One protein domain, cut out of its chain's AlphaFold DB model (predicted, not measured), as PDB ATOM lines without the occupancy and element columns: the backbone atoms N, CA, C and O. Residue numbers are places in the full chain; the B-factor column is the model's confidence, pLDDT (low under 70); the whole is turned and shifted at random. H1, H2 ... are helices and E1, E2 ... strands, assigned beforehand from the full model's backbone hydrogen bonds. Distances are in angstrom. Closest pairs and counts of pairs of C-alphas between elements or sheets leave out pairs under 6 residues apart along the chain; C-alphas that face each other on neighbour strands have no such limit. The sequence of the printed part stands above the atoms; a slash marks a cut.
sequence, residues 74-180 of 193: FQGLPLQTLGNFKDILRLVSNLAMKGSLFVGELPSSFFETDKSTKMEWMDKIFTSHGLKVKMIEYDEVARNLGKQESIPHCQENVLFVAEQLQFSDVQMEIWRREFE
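AT A GLANCE: This is residues 74 to 180 of the 193 residues of an uncharacterized protein of Erythranthe guttata (UniProt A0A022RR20). A narrow, strongly twisted sheet of three strands makes the core, with H1 and H2 packed over one face. H4 carries the length onward beyond one end of this body, while H3 and the loop of residues 145 to 156 lie toward the opposite end. The printed part has 107 residues with four named helices and three named strands, in the order H1 E1 H2 E2 H3 E3 H4; the antiparallel sheet has the order E1, E3, E2. The class is mixed, helices and strands, and the whole is loose, with a radius of gyration of the C-alphas of 16.1 A and spans of 58 by 31 by 25 A.

HOW THE PARTS SIT: H1, residues 82 to 95, is on the sheet of E1, residues 101 to 107, E3, residues 157 to 164, and E2, residues 131 to 136. H2, residues 115 to 127, is on it too, and the helices H1 and H2 on one face of the sheet make two layers. H1 and H2 are close but not clearly touching, with the C-alphas of Lys 86 and Ile 125 closest at 7.8 A, and run the same way at a steep tilt of 44 degrees. E1 and E3 are antiparallel at 155 degrees, with N 102 and O 162 within hydrogen-bond range at 2.8 A. H2 has a height over the sheet of 8.6 A and runs slantwise to the strands, at 35 degrees to E3 on the local plane. The closest C-alphas of H2 and E2 are those of Asp 123 and Val 133, 6.0 A apart. E1, H2 and E2 form a split strand-helix-strand unit, two strands running the same way with E3 between them, and its crossover is right-handed. E3 and E2 are antiparallel at 148 degrees, with N 134 and O 161 at 2.8 A. H3, residues 138 to 144, only grazes the sheet, with its residues 138 to 141. H4, residues 169 to 180, is not on the sheet; it only just touches H1, only at their ends, with 3 pairs of C-alphas within 8 A, Asn 94 and Asp 169 closest at 5.6 A. In H1, H2, H3 and H4 every O i to N i+4 pair is within hydrogen-bond range.

IN THESE COORDINATES: H1 begins at C-alpha 82 (159.760, 240.001, 376.504) and is 20.1 A long. E1 is 19.9 A long, H2 18.1 A, E2 15.5 A and H3 9.9 A. E3, 22.1 A long, begins at C-alpha 157 (173.218, 235.204, 375.657). H4, 16.4 A, ends at C-alpha 180 (156.012, 272.497, 397.838).

THE WHOLE: The C-alphas farthest apart, those of Gln 148 and Glu 180, are 58.5 A apart. The printed part has no cut. The link from H3 to E3 is long, with 12 residues. The model's pLDDT is under 70 at residues 112 to 115 and 148 to 156.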
ATOM      1  N   PHE A  74     171.274 241.329 386.522       93.62
ATOM      2  CA  PHE A  74     170.279 240.484 385.865       93.62
ATOM      3  C   PHE A  74     170.992 239.246 385.324       93.62
ATOM      4  O   PHE A  74     171.638 239.303 384.279       93.62
ATOM      5  N   GLN A  75     170.929 238.135 386.052       89.94
ATOM      6  CA  GLN A  75     171.585 236.893 385.645       89.94
ATOM      7  C   GLN A  75     170.654 235.703 385.847       89.94
ATOM      8  O   GLN A  75     170.037 235.584 386.905       89.94
ATOM      9  N   GLY A  76     170.580 234.815 384.850       84.44
ATOM     10  CA  GLY A  76     169.762 233.603 384.931       84.44
ATOM     11  C   GLY A  76     168.277 233.870 385.197       84.44
ATOM     12  O   GLY A  76     167.626 233.080 385.882       84.44
ATOM     13  N   LEU A  77     167.748 234.996 384.707       83.94
ATOM     14  CA  LEU A  77     166.341 235.338 384.885       83.94
ATOM     15  C   LEU A  77     165.450 234.374 384.089       83.94
ATOM     16  O   LEU A  77     165.754 234.093 382.927       83.94
ATOM     17  N   PRO A  78     164.328 233.896 384.659       77.38
ATOM     18  CA  PRO A  78     163.391 233.010 383.971       77.38
ATOM     19  C   PRO A  78     162.509 233.811 382.997       77.38
ATOM     20  O   PRO A  78     161.298 233.944 383.178       77.38
ATOM     21  N   LEU A  79     163.127 234.398 381.974       80.38
ATOM     22  CA  LEU A  79     162.449 235.246 381.001       80.38
ATOM     23  C   LEU A  79     161.688 234.376 379.993       80.38
ATOM     24  O   LEU A  79     162.235 233.942 378.986       80.38
ATOM     25  N   GLN A  80     160.411 234.115 380.279       76.00
ATOM     26  CA  GLN A  80     159.524 233.383 379.364       76.00
ATOM     27  C   GLN A  80     159.079 234.247 378.180       76.00
ATOM     28  O   GLN A  80     158.865 233.740 377.082       76.00
ATOM     29  N   THR A  81     158.928 235.555 378.404       82.44
ATOM     30  CA  THR A  81     158.518 236.515 377.379       82.44
ATOM     31  C   THR A  81     159.266 237.833 377.536       82.44
ATOM     32  O   THR A  81     159.772 238.167 378.613       82.44
ATOM     33  N   LEU A  82     159.268 238.628 376.467       83.56
ATOM     34  CA  LEU A  82     159.760 240.001 376.504       83.56
ATOM     35  C   LEU A  82     158.961 240.894 377.471       83.56
ATOM     36  O   LEU A  82     159.515 241.842 378.022       83.56
ATOM     37  N   GLY A  83     157.671 240.602 377.679       87.06
ATOM     38  CA  GLY A  83     156.818 241.334 378.618       87.06
ATOM     39  C   GLY A  83     157.361 241.256 380.042       87.06
ATOM     40  O   GLY A  83     157.609 242.290 380.651       87.06
ATOM     41  N   ASN A  84     157.696 240.043 380.498       87.56
ATOM     42  CA  ASN A  84     158.289 239.815 381.820       87.56
ATOM     43  C   ASN A  84     159.564 240.646 382.019       87.56
ATOM     44  O   ASN A  84     159.793 241.194 383.093       87.56
ATOM     45  N   PHE A  85     160.399 240.754 380.981       89.75
ATOM     46  CA  PHE A  85     161.615 241.557 381.056       89.75
ATOM     47  C   PHE A  85     161.320 243.059 381.139       89.75
ATOM     48  O   PHE A  85     161.950 243.755 381.930       89.75
ATOM     49  N   LYS A  86     160.350 243.564 380.366       91.94
ATOM     50  CA  LYS A  86     159.928 244.972 380.433       91.94
ATOM     51  C   LYS A  86     159.346 245.334 381.797       91.94
ATOM     52  O   LYS A  86     159.651 246.403 382.308       91.94
ATOM     53  N   ASP A  87     158.565 244.443 382.403       91.75
ATOM     54  CA  ASP A  87     158.023 244.665 383.746       91.75
ATOM     55  C   ASP A  87     159.136 244.762 384.793       91.75
ATOM     56  O   ASP A  87     159.125 245.674 385.621       91.75
ATOM     57  N   ILE A  88     160.134 243.874 384.706       92.38
ATOM     58  CA  ILE A  88     161.331 243.933 385.547       92.38
ATOM     59  C   ILE A  88     162.088 245.242 385.308       92.38
ATOM     60  O   ILE A  88     162.419 245.917 386.278       92.38
ATOM     61  N   LEU A  89     162.341 245.617 384.048       94.19
ATOM     62  CA  LEU A  89     163.037 246.860 383.702       94.19
ATOM     63  C   LEU A  89     162.319 248.092 384.246       94.19
ATOM     64  O   LEU A  89     162.981 248.958 384.804       94.19
ATOM     65  N   ARG A  90     160.990 248.151 384.132       94.94
ATOM     66  CA  ARG A  90     160.182 249.242 384.680       94.94
ATOM     67  C   ARG A  90     160.301 249.330 386.198       94.94
ATOM     68  O   ARG A  90     160.503 250.414 386.731       94.94
ATOM     69  N   LEU A  91     160.192 248.199 386.894       94.69
ATOM     70  CA  LEU A  91     160.317 248.162 388.350       94.69
ATOM     71  C   LEU A  91     161.692 248.682 388.798       94.69
ATOM     72  O   LEU A  91     161.796 249.571 389.637       94.69
ATOM     73  N   VAL A  92     162.763 248.131 388.227       95.25
ATOM     74  CA  VAL A  92     164.133 248.454 388.648       95.25
ATOM     75  C   VAL A  92     164.580 249.842 388.189       95.25
ATOM     76  O   VAL A  92     165.348 250.478 388.908       95.25
ATOM     77  N   SER A  93     164.092 250.350 387.049       95.75
ATOM     78  CA  SER A  93     164.359 251.730 386.627       95.75
ATOM     79  C   SER A  93     163.743 252.728 387.604       95.75
ATOM     80  O   SER A  93     164.426 253.649 388.041       95.75
ATOM     81  N   ASN A  94     162.495 252.512 388.018       95.62
ATOM     82  CA  ASN A  94     161.808 253.412 388.945       95.62
ATOM     83  C   ASN A  94     162.457 253.426 390.340       95.62
ATOM     84  O   ASN A  94     162.518 254.464 390.998       95.62
ATOM     85  N   LEU A  95     163.003 252.287 390.772       96.56
ATOM     86  CA  LEU A  95     163.680 252.148 392.061       96.56
ATOM     87  C   LEU A  95     165.092 252.740 392.089       96.56
ATOM     88  O   LEU A  95     165.571 253.156 393.148       96.56
ATOM     89  N   ALA A  96     165.818 252.699 390.977       97.50
ATOM     90  CA  ALA A  96     167.231 253.041 390.948       97.50
ATOM     91  C   ALA A  96     167.450 254.543 390.790       97.50
ATOM     92  O   ALA A  96     166.887 255.174 389.899       97.50
ATOM     93  N   MET A  97     168.331 255.116 391.612       97.00
ATOM     94  CA  MET A  97     168.679 256.524 391.456       97.00
ATOM     95  C   MET A  97     169.389 256.787 390.126       97.00
ATOM     96  O   MET A  97     170.110 255.919 389.619       97.00
ATOM     97  N   LYS A  98     169.301 258.023 389.637       97.38
ATOM     98  CA  LYS A  98     170.114 258.499 388.513       97.38
ATOM     99  C   LYS A  98     171.606 258.196 388.724       97.38
ATOM    100  O   LYS A  98     172.157 258.484 389.784       97.38
ATOM    101  N   GLY A  99     172.258 257.638 387.707       97.25
ATOM    102  CA  GLY A  99     173.656 257.196 387.722       97.25
ATOM    103  C   GLY A  99     173.865 255.773 388.255       97.25
ATOM    104  O   GLY A  99     174.995 255.289 388.271       97.25
ATOM    105  N   SER A 100     172.805 255.083 388.689       98.00
ATOM    106  CA  SER A 100     172.883 253.659 389.036       98.00
ATOM    107  C   SER A 100     173.190 252.809 387.804       98.00
ATOM    108  O   SER A 100     172.817 253.154 386.681       98.00
ATOM    109  N   LEU A 101     173.851 251.675 388.026       98.00
ATOM    110  CA  LEU A 101     174.320 250.798 386.957       98.00
ATOM    111  C   LEU A 101     173.583 249.464 386.966       98.00
ATOM    112  O   LEU A 101     173.269 248.909 388.018       98.00
ATOM    113  N   PHE A 102     173.369 248.933 385.770       97.50
ATOM    114  CA  PHE A 102     172.675 247.684 385.502       97.50
ATOM    115  C   PHE A 102     173.599 246.834 384.656       97.50
ATOM    116  O   PHE A 102     174.117 247.301 383.644       97.50
ATOM    117  N   VAL A 103     173.812 245.588 385.048       95.69
ATOM    118  CA  VAL A 103     174.592 244.641 384.253       95.69
ATOM    119  C   VAL A 103     173.838 243.338 384.146       95.69
ATOM    120  O   VAL A 103     173.201 242.900 385.102       95.69
ATOM    121  N   GLY A 104     173.919 242.682 383.004       93.31
ATOM    122  CA  GLY A 104     173.239 241.412 382.881       93.31
ATOM    123  C   GLY A 104     173.373 240.755 381.537       93.31
ATOM    124  O   GLY A 104     174.178 241.151 380.694       93.31
ATOM    125  N   GLU A 105     172.560 239.726 381.380       90.69
ATOM    126  CA  GLU A 105     172.473 238.931 380.173       90.69
ATOM    127  C   GLU A 105     171.016 238.793 379.722       90.69
ATOM    128  O   GLU A 105     170.095 238.755 380.542       90.69
ATOM    129  N   LEU A 106     170.815 238.723 378.409       87.75
ATOM    130  CA  LEU A 106     169.525 238.460 377.783       87.75
ATOM    131  C   LEU A 106     169.634 237.283 376.815       87.75
ATOM    132  O   LEU A 106     170.619 237.220 376.075       87.75
ATOM    133  N   PRO A 107     168.630 236.392 376.752       84.75
ATOM    134  CA  PRO A 107     168.611 235.320 375.766       84.75
ATOM    135  C   PRO A 107     168.688 235.874 374.340       84.75
ATOM    136  O   PRO A 107     167.932 236.771 373.967       84.75
ATOM    137  N   SER A 108     169.566 235.312 373.511       80.62
ATOM    138  CA  SER A 108     169.691 235.665 372.089       80.62
ATOM    139  C   SER A 108     168.404 235.401 371.303       80.62
ATOM    140  O   SER A 108     168.185 236.053 370.285       80.62
ATOM    141  N   SER A 109     167.528 234.519 371.804       77.31
ATOM    142  CA  SER A 109     166.201 234.235 371.244       77.31
ATOM    143  C   SER A 109     165.253 235.436 371.261       77.31
ATOM    144  O   SER A 109     164.310 235.467 370.479       77.31
ATOM    145  N   PHE A 110     165.504 236.453 372.094       75.38
ATOM    146  CA  PHE A 110     164.753 237.716 372.053       75.38
ATOM    147  C   PHE A 110     165.052 238.554 370.809       75.38
ATOM    148  O   PHE A 110     164.367 239.544 370.554       75.38
ATOM    149  N   PHE A 111     166.066 238.166 370.037       74.50
ATOM    150  CA  PHE A 111     166.554 238.911 368.896       74.50
ATOM    151  C   PHE A 111     166.476 238.041 367.638       74.50
ATOM    152  O   PHE A 111     167.291 237.145 367.437       74.50
ATOM    153  N   GLU A 112     165.520 238.335 366.760       61.50
ATOM    154  CA  GLU A 112     165.279 237.563 365.528       61.50
ATOM    155  C   GLU A 112     166.229 237.926 364.361       61.50
ATOM    156  O   GLU A 112     166.141 237.339 363.289       61.50
ATOM    157  N   THR A 113     167.129 238.905 364.531       62.22
ATOM    158  CA  THR A 113     167.786 239.631 363.418       62.22
ATOM    159  C   THR A 113     169.286 239.898 363.621       62.22
ATOM    160  O   THR A 113     169.853 239.600 364.674       62.22
ATOM    161  N   ASP A 114     169.939 240.448 362.588       69.75
ATOM    162  CA  ASP A 114     171.354 240.847 362.551       69.75
ATOM    163  C   ASP A 114     171.774 241.770 363.710       69.75
ATOM    164  O   ASP A 114     170.968 242.487 364.302       69.75
ATOM    165  N   LYS A 115     173.079 241.787 364.026       68.44
ATOM    166  CA  LYS A 115     173.668 242.507 365.176       68.44
ATOM    167  C   LYS A 115     173.255 243.986 365.272       68.44
ATOM    168  O   LYS A 115     173.008 244.461 366.379       68.44
ATOM    169  N   SER A 116     173.176 244.705 364.150       72.12
ATOM    170  CA  SER A 116     172.742 246.114 364.120       72.12
ATOM    171  C   SER A 116     171.305 246.269 364.621       72.12
ATOM    172  O   SER A 116     171.044 247.083 365.504       72.12
ATOM    173  N   THR A 117     170.400 245.414 364.150       79.81
ATOM    174  CA  THR A 117     168.996 245.395 364.565       79.81
ATOM    175  C   THR A 117     168.846 244.999 366.036       79.81
ATOM    176  O   THR A 117     167.999 245.557 366.734       79.81
ATOM    177  N   LYS A 118     169.711 244.110 366.556       82.31
ATOM    178  CA  LYS A 118     169.737 243.777 367.995       82.31
ATOM    179  C   LYS A 118     170.051 244.997 368.857       82.31
ATOM    180  O   LYS A 118     169.399 245.210 369.879       82.31
ATOM    181  N   MET A 119     171.045 245.784 368.446       84.25
ATOM    182  CA  MET A 119     171.475 246.972 369.179       84.25
ATOM    183  C   MET A 119     170.402 248.061 369.165       84.25
ATOM    184  O   MET A 119     170.084 248.589 370.224       84.25
ATOM    185  N   GLU A 120     169.797 248.349 368.010       87.44
ATOM    186  CA  GLU A 120     168.703 249.328 367.900       87.44
ATOM    187  C   GLU A 120     167.486 248.933 368.745       87.44
ATOM    188  O   GLU A 120     166.887 249.763 369.431       87.44
ATOM    189  N   TRP A 121     167.129 247.649 368.734       88.31
ATOM    190  CA  TRP A 121     166.040 247.134 369.552       88.31
ATOM    191  C   TRP A 121     166.338 247.264 371.049       88.31
ATOM    192  O   TRP A 121     165.475 247.697 371.817       88.31
ATOM    193  N   MET A 122     167.561 246.918 371.464       89.94
ATOM    194  CA  MET A 122     167.975 246.993 372.864       89.94
ATOM    195  C   MET A 122     167.989 248.449 373.323       89.94
ATOM    196  O   MET A 122     167.409 248.769 374.357       89.94
ATOM    197  N   ASP A 123     168.557 249.340 372.513       92.69
ATOM    198  CA  ASP A 123     168.572 250.775 372.778       92.69
ATOM    199  C   ASP A 123     167.156 251.334 372.943       92.69
ATOM    200  O   ASP A 123     166.866 252.000 373.935       92.69
ATOM    201  N   LYS A 124     166.226 250.963 372.054       93.00
ATOM    202  CA  LYS A 124     164.823 251.386 372.135       93.00
ATOM    203  C   LYS A 124     164.142 250.945 373.432       93.00
ATOM    204  O   LYS A 124     163.423 251.739 374.038       93.00
ATOM    205  N   ILE A 125     164.330 249.692 373.853       92.75
ATOM    206  CA  ILE A 125     163.689 249.160 375.067       92.75
ATOM    207  C   ILE A 125     164.275 249.780 376.329       92.75
ATOM    208  O   ILE A 125     163.527 250.123 377.239       92.75
ATOM    209  N   PHE A 126     165.592 249.921 376.414       95.44
ATOM    210  CA  PHE A 126     166.223 250.504 377.594       95.44
ATOM    211  C   PHE A 126     165.940 252.010 377.679       95.44
ATOM    212  O   PHE A 126     165.537 252.495 378.738       95.44
ATOM    213  N   THR A 127     166.004 252.731 376.554       95.69
ATOM    214  CA  THR A 127     165.698 254.168 376.499       95.69
ATOM    215  C   THR A 127     164.252 254.463 376.897       95.69
ATOM    216  O   THR A 127     164.006 255.452 377.587       95.69
ATOM    217  N   SER A 128     163.288 253.592 376.563       94.38
ATOM    218  CA  SER A 128     161.894 253.770 377.009       94.38
ATOM    219  C   SER A 128     161.706 253.659 378.527       94.38
ATOM    220  O   SER A 128     160.634 253.995 379.018       94.38
ATOM    221  N   HIS A 129     162.724 253.196 379.257       95.00
ATOM    222  CA  HIS A 129     162.763 253.111 380.722       95.00
ATOM    223  C   HIS A 129     163.842 254.030 381.326       95.00
ATOM    224  O   HIS A 129     164.261 253.836 382.462       95.00
ATOM    225  N   GLY A 130     164.335 255.012 380.562       95.19
ATOM    226  CA  GLY A 130     165.331 255.970 381.046       95.19
ATOM    227  C   GLY A 130     166.761 255.434 381.127       95.19
ATOM    228  O   GLY A 130     167.631 256.116 381.663       95.19
ATOM    229  N   LEU A 131     167.029 254.246 380.586       96.94
ATOM    230  CA  LEU A 131     168.327 253.590 380.678       96.94
ATOM    231  C   LEU A 131     169.135 253.790 379.392       96.94
ATOM    232  O   LEU A 131     168.649 253.523 378.294       96.94
ATOM    233  N   LYS A 132     170.405 254.175 379.524       97.06
ATOM    234  CA  LYS A 132     171.370 254.170 378.418       97.06
ATOM    235  C   LYS A 132     172.119 252.850 378.406       97.06
ATOM    236  O   LYS A 132     172.876 252.585 379.336       97.06
ATOM    237  N   VAL A 133     171.946 252.045 377.363       96.12
ATOM    238  CA  VAL A 133     172.500 250.686 377.284       96.12
ATOM    239  C   VAL A 133     173.685 250.585 376.327       96.12
ATOM    240  O   VAL A 133     173.758 251.252 375.299       96.12
ATOM    241  N   LYS A 134     174.626 249.706 376.663       93.50
ATOM    242  CA  LYS A 134     175.718 249.253 375.810       93.50
ATOM    243  C   LYS A 134     175.712 247.728 375.777       93.50
ATOM    244  O   LYS A 134     175.843 247.077 376.815       93.50
ATOM    245  N   MET A 135     175.596 247.170 374.577       90.00
ATOM    246  CA  MET A 135     175.781 245.741 374.336       90.00
ATOM    247  C   MET A 135     177.271 245.390 374.435       90.00
ATOM    248  O   MET A 135     178.121 246.139 373.946       90.00
ATOM    249  N   ILE A 136     177.583 244.258 375.062       86.75
ATOM    250  CA  ILE A 136     178.944 243.738 375.192       86.75
ATOM    251  C   ILE A 136     178.987 242.332 374.598       86.75
ATOM    252  O   ILE A 136     178.122 241.499 374.868       86.75
ATOM    253  N   GLU A 137     180.006 242.053 373.792       78.44
ATOM    254  CA  GLU A 137     180.222 240.709 373.265       78.44
ATOM    255  C   GLU A 137     180.984 239.854 374.273       78.44
ATOM    256  O   GLU A 137     181.978 240.288 374.858       78.44
ATOM    257  N   TYR A 138     180.550 238.606 374.449       76.62
ATOM    258  CA  TYR A 138     181.226 237.673 375.348       76.62
ATOM    259  C   TYR A 138     182.707 237.495 374.973       76.62
ATOM    260  O   TYR A 138     183.570 237.483 375.847       76.62
ATOM    261  N   ASP A 139     183.013 237.458 373.674       75.12
ATOM    262  CA  ASP A 139     184.381 237.333 373.159       75.12
ATOM    263  C   ASP A 139     185.251 238.558 373.481       75.12
ATOM    264  O   ASP A 139     186.463 238.441 373.669       75.12
ATOM    265  N   GLU A 140     184.663 239.753 373.574       80.31
ATOM    266  CA  GLU A 140     185.367 240.948 374.050       80.31
ATOM    267  C   GLU A 140     185.751 240.789 375.527       80.31
ATOM    268  O   GLU A 140     186.907 240.998 375.894       80.31
ATOM    269  N   VAL A 141     184.815 240.333 376.366       80.75
ATOM    270  CA  VAL A 141     185.064 240.095 377.798       80.75
ATOM    271  C   VAL A 141     186.094 238.985 378.007       80.75
ATOM    272  O   VAL A 141     187.009 239.143 378.814       80.75
ATOM    273  N   ALA A 142     185.982 237.874 377.275       78.06
ATOM    274  CA  ALA A 142     186.906 236.748 377.369       78.06
ATOM    275  C   ALA A 142     188.341 237.165 377.013       78.06
ATOM    276  O   ALA A 142     189.262 236.886 377.787       78.06
ATOM    277  N   ARG A 143     188.515 237.917 375.916       81.81
ATOM    278  CA  ARG A 143     189.815 238.484 375.521       81.81
ATOM    279  C   ARG A 143     190.382 239.412 376.588       81.81
ATOM    280  O   ARG A 143     191.544 239.262 376.955       81.81
ATOM    281  N   ASN A 144     189.563 240.309 377.137       82.12
ATOM    282  CA  ASN A 144     189.988 241.231 378.197       82.12
ATOM    283  C   ASN A 144     190.414 240.503 379.483       82.12
ATOM    284  O   ASN A 144     191.241 241.012 380.237       82.12
ATOM    285  N   LEU A 145     189.880 239.305 379.729       80.25
ATOM    286  CA  LEU A 145     190.240 238.453 380.863       80.25
ATOM    287  C   LEU A 145     191.365 237.450 380.550       80.25
ATOM    288  O   LEU A 145     191.660 236.599 381.389       80.25
ATOM    289  N   GLY A 146     191.979 237.519 379.363       77.31
ATOM    290  CA  GLY A 146     193.050 236.610 378.946       77.31
ATOM    291  C   GLY A 146     192.597 235.160 378.743       77.31
ATOM    292  O   GLY A 146     193.417 234.248 378.823       77.31
ATOM    293  N   LYS A 147     191.298 234.923 378.512       73.69
ATOM    294  CA  LYS A 147     190.742 233.590 378.243       73.69
ATOM    295  C   LYS A 147     190.650 233.371 376.735       73.69
ATOM    296  O   LYS A 147     190.071 234.188 376.027       73.69
ATOM    297  N   GLN A 148     191.240 232.274 376.258       57.59
ATOM    298  CA  GLN A 148     191.496 232.041 374.833       57.59
ATOM    299  C   GLN A 148     190.366 231.292 374.100       57.59
ATOM    300  O   GLN A 148     190.393 231.224 372.877       57.59
ATOM    301  N   GLU A 149     189.355 230.779 374.811       53.47
ATOM    302  CA  GLU A 149     188.277 229.980 374.214       53.47
ATOM    303  C   GLU A 149     186.893 230.392 374.730       53.47
ATOM    304  O   GLU A 149     186.675 230.586 375.933       53.47
ATOM    305  N   SER A 150     185.952 230.527 373.794       52.19
ATOM    306  CA  SER A 150     184.532 230.721 374.057       52.19
ATOM    307  C   SER A 150     183.936 229.416 374.587       52.19
ATOM    308  O   SER A 150     184.033 228.357 373.972       52.19
ATOM    309  N   ILE A 151     183.306 229.473 375.759       54.28
ATOM    310  CA  ILE A 151     182.490 228.361 376.250       54.28
ATOM    311  C   ILE A 151     181.261 228.296 375.323       54.28
ATOM    312  O   ILE A 151     180.548 229.301 375.246       54.28
ATOM    313  N   PRO A 152     180.968 227.171 374.640       52.09
ATOM    314  CA  PRO A 152     179.900 227.095 373.631       52.09
ATOM    315  C   PRO A 152     178.524 227.519 374.162       52.09
ATOM    316  O   PRO A 152     177.733 228.131 373.455       52.09
ATOM    317  N   HIS A 153     178.265 227.266 375.448       49.06
ATOM    318  CA  HIS A 153     177.013 227.610 376.124       49.06
ATOM    319  C   HIS A 153     176.847 229.111 376.433       49.06
ATOM    320  O   HIS A 153     175.766 229.544 376.813       49.06
ATOM    321  N   CYS A 154     177.903 229.917 376.284       50.75
ATOM    322  CA  CYS A 154     177.869 231.362 376.530       50.75
ATOM    323  C   CYS A 154     177.551 232.187 375.273       50.75
ATOM    324  O   CYS A 154     177.396 233.400 375.378       50.75
ATOM    325  N   GLN A 155     177.443 231.557 374.097       55.78
ATOM    326  CA  GLN A 155     177.116 232.245 372.841       55.78
ATOM    327  C   GLN A 155     175.612 232.502 372.666       55.78
ATOM    328  O   GLN A 155     175.214 233.269 371.792       55.78
ATOM    329  N   GLU A 156     174.775 231.897 373.509       69.12
ATOM    330  CA  GLU A 156     173.322 232.052 373.441       69.12
ATOM    331  C   GLU A 156     172.810 233.300 374.157       69.12
ATOM    332  O   GLU A 156     171.643 233.629 373.984       69.12
ATOM    333  N   ASN A 157     173.640 234.019 374.916       81.25
ATOM    334  CA  ASN A 157     173.218 235.204 375.657       81.25
ATOM    335  C   ASN A 157     173.951 236.461 375.185       81.25
ATOM    336  O   ASN A 157     175.149 236.457 374.908       81.25
ATOM    337  N   VAL A 158     173.221 237.571 375.143       86.12
ATOM    338  CA  VAL A 158     173.752 238.907 374.883       86.12
ATOM    339  C   VAL A 158     174.011 239.599 376.213       86.12
ATOM    340  O   VAL A 158     173.087 239.767 377.008       86.12
ATOM    341  N   LEU A 159     175.253 240.027 376.451       90.88
ATOM    342  CA  LEU A 159     175.601 240.794 377.644       90.88
ATOM    343  C   LEU A 159     175.285 242.276 377.440       90.88
ATOM    344  O   LEU A 159     175.456 242.821 376.345       90.88
ATOM    345  N   PHE A 160     174.880 242.947 378.512       93.06
ATOM    346  CA  PHE A 160     174.645 244.383 378.502       93.06
ATOM    347  C   PHE A 160     175.146 245.054 379.778       93.06
ATOM    348  O   PHE A 160     175.203 244.456 380.857       93.06
ATOM    349  N   VAL A 161     175.465 246.336 379.635       95.81
ATOM    350  CA  VAL A 161     175.640 247.286 380.733       95.81
ATOM    351  C   VAL A 161     174.754 248.485 380.438       95.81
ATOM    352  O   VAL A 161     174.762 248.976 379.313       95.81
ATOM    353  N   ALA A 162     173.997 248.962 381.418       97.44
ATOM    354  CA  ALA A 162     173.194 250.165 381.284       97.44
ATOM    355  C   ALA A 162     173.358 251.112 382.476       97.44
ATOM    356  O   ALA A 162     173.675 250.686 383.586       97.44
ATOM    357  N   GLU A 163     173.140 252.397 382.230       98.00
ATOM    358  CA  GLU A 163     173.167 253.474 383.220       98.00
ATOM    359  C   GLU A 163     171.784 254.124 383.310       98.00
ATOM    360  O   GLU A 163     171.178 254.426 382.279       98.00
ATOM    361  N   GLN A 164     171.292 254.354 384.529       97.75
ATOM    362  CA  GLN A 164     170.026 255.047 384.754       97.75
ATOM    363  C   GLN A 164     170.179 256.556 384.594       97.75
ATOM    364  O   GLN A 164     170.929 257.196 385.328       97.75
ATOM    365  N   LEU A 165     169.450 257.141 383.648       97.06
ATOM    366  CA  LEU A 165     169.486 258.577 383.376       97.06
ATOM    367  C   LEU A 165     168.360 259.344 384.075       97.06
ATOM    368  O   LEU A 165     168.485 260.558 384.271       97.06
ATOM    369  N   GLN A 166     167.279 258.656 384.442       94.75
ATOM    370  CA  GLN A 166     166.128 259.243 385.124       94.75
ATOM    371  C   GLN A 166     166.304 259.234 386.644       94.75
ATOM    372  O   GLN A 166     167.074 258.453 387.200       94.75
ATOM    373  N   PHE A 167     165.609 260.148 387.318       95.56
ATOM    374  CA  PHE A 167     165.498 260.119 388.771       95.56
ATOM    375  C   PHE A 167     164.582 258.970 389.191       95.56
ATOM    376  O   PHE A 167     163.597 258.697 388.509       95.56
ATOM    377  N   SER A 168     164.904 258.321 390.308       96.12
ATOM    378  CA  SER A 168     163.995 257.343 390.911       96.12
ATOM    379  C   SER A 168     162.728 258.013 391.435       96.12
ATOM    380  O   SER A 168     162.718 259.220 391.704       96.12
ATOM    381  N   ASP A 169     161.699 257.214 391.698       95.56
ATOM    382  CA  ASP A 169     160.457 257.689 392.314       95.56
ATOM    383  C   ASP A 169     160.731 258.345 393.678       95.56
ATOM    384  O   ASP A 169     160.193 259.406 393.988       95.56
ATOM    385  N   VAL A 170     161.677 257.797 394.453       95.06
ATOM    386  CA  VAL A 170     162.120 258.386 395.729       95.06
ATOM    387  C   VAL A 170     162.799 259.743 395.523       95.06
ATOM    388  O   VAL A 170     162.549 260.672 396.287       95.06
ATOM    389  N   GLN A 171     163.661 259.891 394.512       94.56
ATOM    390  CA  GLN A 171     164.302 261.179 394.216       94.56
ATOM    391  C   GLN A 171     163.282 262.227 393.762       94.56
ATOM    392  O   GLN A 171     163.363 263.378 394.188       94.56
ATOM    393  N   MET A 172     162.320 261.825 392.931       95.06
ATOM    394  CA  MET A 172     161.244 262.697 392.463       95.06
ATOM    395  C   MET A 172     160.322 263.132 393.603       95.06
ATOM    396  O   MET A 172     159.923 264.292 393.656       95.06
ATOM    397  N   GLU A 173     160.018 262.233 394.535       93.81
ATOM    398  CA  GLU A 173     159.209 262.534 395.716       93.81
ATOM    399  C   GLU A 173     159.927 263.494 396.674       93.81
ATOM    400  O   GLU A 173     159.322 264.443 397.170       93.81
ATOM    401  N   ILE A 174     161.234 263.305 396.894       92.31
ATOM    402  CA  ILE A 174     162.048 264.263 397.659       92.31
ATOM    403  C   ILE A 174     161.998 265.641 396.992       92.31
ATOM    404  O   ILE A 174     161.742 266.631 397.670       92.31
ATOM    405  N   TRP A 175     162.196 265.704 395.671       90.06
ATOM    406  CA  TRP A 175     162.149 266.963 394.926       90.06
ATOM    407  C   TRP A 175     160.789 267.659 395.043       90.06
ATOM    408  O   TRP A 175     160.739 268.860 395.292       90.06
ATOM    409  N   ARG A 176     159.691 266.905 394.918       92.06
ATOM    410  CA  ARG A 176     158.326 267.433 395.040       92.06
ATOM    411  C   ARG A 176     158.084 268.080 396.405       92.06
ATOM    412  O   ARG A 176     157.632 269.215 396.457       92.06
ATOM    413  N   ARG A 177     158.478 267.408 397.489       90.56
ATOM    414  CA  ARG A 177     158.330 267.933 398.859       90.56
ATOM    415  C   ARG A 177     159.211 269.140 399.163       90.56
ATOM    416  O   ARG A 177     158.905 269.905 400.073       90.56
ATOM    417  N   GLU A 178     160.376 269.250 398.528       88.50
ATOM    418  CA  GLU A 178     161.206 270.457 398.644       88.50
ATOM    419  C   GLU A 178     160.569 271.618 397.875       88.50
ATOM    420  O   GLU A 178     160.554 272.736 398.373       88.50
ATOM    421  N   PHE A 179     160.005 271.349 396.698       87.06
ATOM    422  CA  PHE A 179     159.347 272.361 395.880       87.06
ATOM    423  C   PHE A 179     158.090 272.934 396.555       87.06
ATOM    424  O   PHE A 179     157.978 274.148 396.670       87.06
ATOM    425  N   GLU A 180     157.214 272.077 397.091       84.75
ATOM    426  CA  GLU A 180     156.012 272.497 397.838       84.75
ATOM    427  C   GLU A 180     156.365 273.404 399.032       84.75
ATOM    428  O   GLU A 180     155.747 274.443 399.231       84.75
TER     429      GLU A 180